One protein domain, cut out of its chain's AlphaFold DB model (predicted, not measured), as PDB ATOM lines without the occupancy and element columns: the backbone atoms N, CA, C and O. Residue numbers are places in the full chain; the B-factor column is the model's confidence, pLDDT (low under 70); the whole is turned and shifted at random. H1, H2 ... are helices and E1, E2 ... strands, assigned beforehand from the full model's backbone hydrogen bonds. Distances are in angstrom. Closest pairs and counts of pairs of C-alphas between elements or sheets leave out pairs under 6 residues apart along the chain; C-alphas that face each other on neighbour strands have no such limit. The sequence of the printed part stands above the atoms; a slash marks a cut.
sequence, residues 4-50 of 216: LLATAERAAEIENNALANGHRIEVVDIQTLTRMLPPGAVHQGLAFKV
ATOM      1  N   LEU A   4       3.965 -33.503  27.073       90.56
ATOM      2  CA  LEU A   4       3.640 -34.592  27.994       90.56
ATOM      3  C   LEU A   4       2.135 -34.604  28.246       90.56
ATOM      4  O   LEU A   4       1.601 -33.651  28.795       90.56
ATOM      5  N   LEU A   5       1.459 -35.668  27.827       93.56
ATOM      6  CA  LEU A   5       0.037 -35.890  28.069       93.56
ATOM      7  C   LEU A   5      -0.111 -36.871  29.231       93.56
ATOM      8  O   LEU A   5       0.524 -37.928  29.228       93.56
ATOM      9  N   ALA A   6      -0.949 -36.536  30.206       95.19
ATOM     10  CA  ALA A   6      -1.144 -37.351  31.397       95.19
ATOM     11  C   ALA A   6      -2.608 -37.350  31.846       95.19
ATOM     12  O   ALA A   6      -3.306 -36.349  31.696       95.19
ATOM     13  N   THR A   7      -3.077 -38.443  32.448       95.75
ATOM     14  CA  THR A   7      -4.306 -38.401  33.254       95.75
ATOM     15  C   THR A   7      -4.087 -37.537  34.492       95.75
ATOM     16  O   THR A   7      -2.955 -37.353  34.928       95.75
ATOM     17  N   ALA A   8      -5.162 -37.013  35.089       94.69
ATOM     18  CA  ALA A   8      -5.056 -36.135  36.261       94.69
ATOM     19  C   ALA A   8      -4.248 -36.765  37.413       94.69
ATOM     20  O   ALA A   8      -3.409 -36.103  38.012       94.69
ATOM     21  N   GLU A   9      -4.450 -38.063  37.664       93.25
ATOM     22  CA  GLU A   9      -3.690 -38.832  38.658       93.25
ATOM     23  C   GLU A   9      -2.184 -38.848  38.345       93.25
ATOM     24  O   GLU A   9      -1.365 -38.531  39.204       93.25
ATOM     25  N   ARG A  10      -1.814 -39.151  37.094       93.88
ATOM     26  CA  ARG A  10      -0.408 -39.214  36.675       93.88
ATOM     27  C   ARG A  10       0.245 -37.840  36.583       93.88
ATOM     28  O   ARG A  10       1.432 -37.721  36.861       93.88
ATOM     29  N   ALA A  11      -0.508 -36.803  36.230       93.44
ATOM     30  CA  ALA A  11      -0.022 -35.427  36.243       93.44
ATOM     31  C   ALA A  11       0.389 -35.008  37.660       93.44
ATOM     32  O   ALA A  11       1.511 -34.544  37.851       93.44
ATOM     33  N   ALA A  12      -0.467 -35.273  38.652       93.69
ATOM     34  CA  ALA A  12      -0.157 -35.007  40.053       93.69
ATOM     35  C   ALA A  12       1.076 -35.797  40.526       93.69
ATOM     36  O   ALA A  12       1.939 -35.247  41.203       93.69
ATOM     37  N   GLU A  13       1.202 -37.070  40.142       92.62
ATOM     38  CA  GLU A  13       2.386 -37.880  40.458       92.62
ATOM     39  C   GLU A  13       3.672 -37.307  39.843       92.62
ATOM     40  O   GLU A  13       4.701 -37.240  40.518       92.62
ATOM     41  N   ILE A  14       3.631 -36.865  38.583       91.56
ATOM     42  CA  ILE A  14       4.782 -36.258  37.903       91.56
ATOM     43  C   ILE A  14       5.187 -34.947  38.577       91.56
ATOM     44  O   ILE A  14       6.380 -34.707  38.757       91.56
ATOM     45  N   GLU A  15       4.222 -34.107  38.946       91.56
ATOM     46  CA  GLU A  15       4.476 -32.834  39.625       91.56
ATOM     47  C   GLU A  15       5.064 -33.057  41.019       91.56
ATOM     48  O   GLU A  15       6.107 -32.486  41.341       91.56
ATOM     49  N   ASN A  16       4.465 -33.955  41.806       93.31
ATOM     50  CA  ASN A  16       4.913 -34.273  43.163       93.31
ATOM     51  C   ASN A  16       6.341 -34.832  43.198       93.31
ATOM     52  O   ASN A  16       7.093 -34.542  44.125       93.31
ATOM     53  N   ASN A  17       6.721 -35.612  42.184       92.12
ATOM     54  CA  ASN A  17       8.057 -36.196  42.071       92.12
ATOM     55  C   ASN A  17       9.021 -35.353  41.212       92.12
ATOM     56  O   ASN A  17      10.131 -35.802  40.930       92.12
ATOM     57  N   ALA A  18       8.612 -34.159  40.768       88.62
ATOM     58  CA  ALA A  18       9.385 -33.276  39.889       88.62
ATOM     59  C   ALA A  18       9.896 -33.950  38.590       88.62
ATOM     60  O   ALA A  18      10.952 -33.604  38.059       88.62
ATOM     61  N   LEU A  19       9.125 -34.888  38.033       87.69
ATOM     62  CA  LEU A  19       9.503 -35.697  36.863       87.69
ATOM     63  C   LEU A  19       9.210 -35.014  35.516       87.69
ATOM     64  O   LEU A  19       9.502 -35.572  34.458       87.69
ATOM     65  N   ALA A  20       8.642 -33.806  35.528       84.62
ATOM     66  CA  ALA A  20       8.262 -33.096  34.308       84.62
ATOM     67  C   ALA A  20       9.472 -32.689  33.447       84.62
ATOM     68  O   ALA A  20       9.313 -32.473  32.248       84.62
ATOM     69  N   ASN A  21      10.671 -32.574  34.036       86.75
ATOM     70  CA  ASN A  21      11.917 -32.223  33.338       86.75
ATOM     71  C   ASN A  21      11.787 -30.978  32.426       86.75
ATOM     72  O   ASN A  21      12.328 -30.927  31.325       86.75
ATOM     73  N   GLY A  22      11.028 -29.966  32.866       85.38
ATOM     74  CA  GLY A  22      10.792 -28.730  32.107       85.38
ATOM     75  C   GLY A  22       9.742 -28.835  30.991       85.38
ATOM     76  O   GLY A  22       9.488 -27.851  30.294       85.38
ATOM     77  N   HIS A  23       9.094 -29.990  30.816       88.38
ATOM     78  CA  HIS A  23       7.993 -30.161  29.873       88.38
ATOM     79  C   HIS A  23       6.654 -29.749  30.485       88.38
ATOM     80  O   HIS A  23       6.339 -30.067  31.630       88.38
ATOM     81  N   ARG A  24       5.822 -29.069  29.688       88.75
ATOM     82  CA  ARG A  24       4.441 -28.764  30.073       88.75
ATOM     83  C   ARG A  24       3.617 -30.051  30.083       88.75
ATOM     84  O   ARG A  24       3.575 -30.753  29.069       88.75
ATOM     85  N   ILE A  25       2.936 -30.295  31.201       92.56
ATOM     86  CA  ILE A  25       1.967 -31.379  31.349       92.56
ATOM     87  C   ILE A  25       0.612 -30.903  30.825       92.56
ATOM     88  O   ILE A  25       0.115 -29.835  31.185       92.56
ATOM     89  N   GLU A  26       0.025 -31.692  29.944       94.06
ATOM     90  CA  GLU A  26      -1.318 -31.522  29.421       94.06
ATOM     91  C   GLU A  26      -2.200 -32.618  30.005       94.06
ATOM     92  O   GLU A  26      -2.050 -33.800  29.689       94.06
ATOM     93  N   VAL A  27      -3.106 -32.214  30.893       95.06
ATOM     94  CA  VAL A  27      -4.027 -33.147  31.531       95.06
ATOM     95  C   VAL A  27      -5.133 -33.509  30.546       95.06
ATOM     96  O   VAL A  27      -5.857 -32.635  30.072       95.06
ATOM     97  N   VAL A  28      -5.270 -34.798  30.250       95.62
ATOM     98  CA  VAL A  28      -6.304 -35.352  29.370       95.62
ATOM     99  C   VAL A  28      -6.999 -36.527  30.048       95.62
ATOM    100  O   VAL A  28      -6.426 -37.205  30.899       95.62
ATOM    101  N   ASP A  29      -8.249 -36.791  29.679       94.31
ATOM    102  CA  ASP A  29      -8.933 -37.994  30.143       94.31
ATOM    103  C   ASP A  29      -8.361 -39.262  29.474       94.31
ATOM    104  O   ASP A  29      -7.705 -39.218  28.425       94.31
ATOM    105  N   ILE A  30      -8.627 -40.418  30.087       91.94
ATOM    106  CA  ILE A  30      -8.078 -41.694  29.622       91.94
ATOM    107  C   ILE A  30      -8.587 -42.088  28.229       91.94
ATOM    108  O   ILE A  30      -7.825 -42.648  27.447       91.94
ATOM    109  N   GLN A  31      -9.834 -41.751  27.880       92.00
ATOM    110  CA  GLN A  31     -10.439 -42.090  26.587       92.00
ATOM    111  C   GLN A  31      -9.827 -41.264  25.452       92.00
ATOM    112  O   GLN A  31      -9.625 -41.758  24.341       92.00
ATOM    113  N   THR A  32      -9.516 -40.000  25.717       91.31
ATOM    114  CA  THR A  32      -8.787 -39.113  24.816       91.31
ATOM    115  C   THR A  32      -7.382 -39.648  24.578       91.31
ATOM    116  O   THR A  32      -6.991 -39.797  23.422       91.31
ATOM    117  N   LEU A  33      -6.670 -40.049  25.634       89.88
ATOM    118  CA  LEU A  33      -5.328 -40.617  25.500       89.88
ATOM    119  C   LEU A  33      -5.337 -41.944  24.717       89.88
ATOM    120  O   LEU A  33      -4.527 -42.116  23.810       89.88
ATOM    121  N   THR A  34      -6.302 -42.835  24.972       88.50
ATOM    122  CA  THR A  34      -6.476 -44.079  24.199       88.50
ATOM    123  C   THR A  34      -6.774 -43.812  22.719       88.50
ATOM    124  O   THR A  34      -6.206 -44.480  21.862       88.50
ATOM    125  N   ARG A  35      -7.615 -42.819  22.387       89.31
ATOM    126  CA  ARG A  35      -7.918 -42.456  20.985       89.31
ATOM    127  C   ARG A  35      -6.723 -41.874  20.234       89.31
ATOM    128  O   ARG A  35      -6.674 -41.970  19.012       89.31
ATOM    129  N   MET A  36      -5.794 -41.237  20.942       86.31
ATOM    130  CA  MET A  36      -4.609 -40.614  20.344       86.31
ATOM    131  C   MET A  36      -3.482 -41.608  20.043       86.31
ATOM    132  O   MET A  36      -2.525 -41.241  19.360       86.31
ATOM    133  N   LEU A  37      -3.560 -42.835  20.561       84.50
ATOM    134  CA  LEU A  37      -2.493 -43.828  20.482       84.50
ATOM    135  C   LEU A  37      -2.894 -45.024  19.606       84.50
ATOM    136  O   LEU A  37      -4.082 -45.268  19.394       84.50
ATOM    137  N   PRO A  38      -1.914 -45.795  19.094       78.94
ATOM    138  CA  PRO A  38      -2.203 -47.016  18.355       78.94
ATOM    139  C   PRO A  38      -3.071 -47.995  19.168       78.94
ATOM    140  O   PRO A  38      -2.912 -48.077  20.393       78.94
ATOM    141  N   PRO A  39      -3.945 -48.782  18.512       75.31
ATOM    142  CA  PRO A  39      -4.733 -49.809  19.186       75.31
ATOM    143  C   PRO A  39      -3.853 -50.742  20.028       75.31
ATOM    144  O   PRO A  39      -2.816 -51.213  19.568       75.31
ATOM    145  N   GLY A  40      -4.261 -51.001  21.274       74.81
ATOM    146  CA  GLY A  40      -3.520 -51.865  22.200       74.81
ATOM    147  C   GLY A  40      -2.325 -51.207  22.905       74.81
ATOM    148  O   GLY A  40      -1.592 -51.894  23.618       74.81
ATOM    149  N   ALA A  41      -2.112 -49.895  22.751       78.00
ATOM    150  CA  ALA A  41      -1.062 -49.182  23.475       78.00
ATOM    151  C   ALA A  41      -1.264 -49.257  25.001       78.00
ATOM    152  O   ALA A  41      -2.246 -48.758  25.550       78.00
ATOM    153  N   VAL A  42      -0.287 -49.832  25.705       80.94
ATOM    154  CA  VAL A  42      -0.259 -49.882  27.176       80.94
ATOM    155  C   VAL A  42       0.353 -48.583  27.699       80.94
ATOM    156  O   VAL A  42       1.539 -48.524  28.006       80.94
ATOM    157  N   HIS A  43      -0.452 -47.522  27.741       86.69
ATOM    158  CA  HIS A  43       0.005 -46.164  28.057       86.69
ATOM    159  C   HIS A  43       0.017 -45.823  29.555       86.69
ATOM    160  O   HIS A  43       0.640 -44.851  29.955       86.69
ATOM    161  N   GLN A  44      -0.692 -46.586  30.398       86.69
ATOM    162  CA  GLN A  44      -0.726 -46.400  31.864       86.69
ATOM    163  C   GLN A  44      -1.066 -44.964  32.329       86.69
ATOM    164  O   GLN A  44      -0.687 -44.526  33.413       86.69
ATOM    165  N   GLY A  45      -1.826 -44.247  31.498       90.19
ATOM    166  CA  GLY A  45      -2.232 -42.857  31.725       90.19
ATOM    167  C   GLY A  45      -1.212 -41.796  31.299       90.19
ATOM    168  O   GLY A  45      -1.396 -40.640  31.663       90.19
ATOM    169  N   LEU A  46      -0.175 -42.156  30.535       91.06
ATOM    170  CA  LEU A  46       0.888 -41.252  30.091       91.06
ATOM    171  C   LEU A  46       1.219 -41.411  28.605       91.06
ATOM    172  O   LEU A  46       1.242 -42.515  28.065       91.06
ATOM    173  N   ALA A  47       1.524 -40.298  27.942       89.38
ATOM    174  CA  ALA A  47       2.093 -40.284  26.602       89.38
ATOM    175  C   ALA A  47       3.016 -39.077  26.425       89.38
ATOM    176  O   ALA A  47       2.718 -37.981  26.894       89.38
ATOM    177  N   PHE A  48       4.120 -39.250  25.701       87.50
ATOM    178  CA  PHE A  48       5.029 -38.156  25.378       87.50
ATOM    179  C   PHE A  48       5.112 -37.982  23.864       87.50
ATOM    180  O   PHE A  48       5.511 -38.891  23.136       87.50
ATOM    181  N   LYS A  49       4.697 -36.813  23.372       84.25
ATOM    182  CA  LYS A  49       4.757 -36.488  21.948       84.25
ATOM    183  C   LYS A  49       6.156 -35.989  21.606       84.25
ATOM    184  O   LYS A  49       6.521 -34.873  21.981       84.25
ATOM    185  N   VAL A  50       6.887 -36.805  20.857       79.12
ATOM    186  CA  VAL A  50       8.250 -36.533  20.383       79.12
ATOM    187  C   VAL A  50       8.290 -36.374  18.869       79.12
ATOM    188  O   VAL A  50       7.351 -36.755  18.167       79.12
TER     189      VAL A  50
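What this domain is: This is residues 4 to 50 of the 216 residues of the protein "23S rRNA (Guanosine(2251)-2'-O)-methyltransferase RlmB" of Brevundimonas sp. GW460-12-10-14-LB2 (UniProt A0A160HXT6). A small sheet of three short strands, E2 E1 E3, lies between two short helices set toward opposite ends of the longest axis: H1 stands up from the sheet, while H2 only grazes it. The loop after H2 makes the far end of that axis at Pro 39. The printed part has 47 residues, with two named helices and three named strands that follow along the chain as E1, H1, E2, H2, E3, and its class is mixed, helices and strands. The sheet is mixed too; the whole is compact, with a radius of gyration of the C-alphas of 10.3 A and spans of 30 by 21 by 15 A.

Where its parts are: Find C-alpha 4 at (3.640, -34.592, 27.994), where E1 begins, residues 4 to 6. H1, residues 8 to 16, covers 12.3 A from C-alpha 8 at (-5.056, -36.135, 36.261). Next come E2, residues 25 to 27, and H2, residues 30 to 36, 10.0 A long. E3, residues 46 to 49, covers 10.2 A and ends at (4.757, -36.488, 21.948).

How they stand to each other: Look first at inner strand E1. E2 is its parallel neighbour, with N 26 and O 4 2.8 A apart, within hydrogen-bond range. E3 is its antiparallel neighbour, with N 5 and O 47 at 2.8 A. E1, H1 and E2 form a strand-helix-strand unit, two parallel neighbour strands with a helix between, its crossover right-handed. H1 has a height over the sheet of 8.4 A; its closest C-alphas to E2 are Ala 8 and Val 27, 5.7 A. H2 comes closest to E3 at the C-alphas of Leu 33 and Ala 47, 7.5 A. H1 and H2 are apart. In both helices every O i to N i+4 pair is within hydrogen-bond range.

The domain as a whole: The C-alphas farthest apart are those of Asn 16 and Pro 39, 30.2 A. The printed part has no cut and no long link, and no printed residue is under 70 in pLDDT.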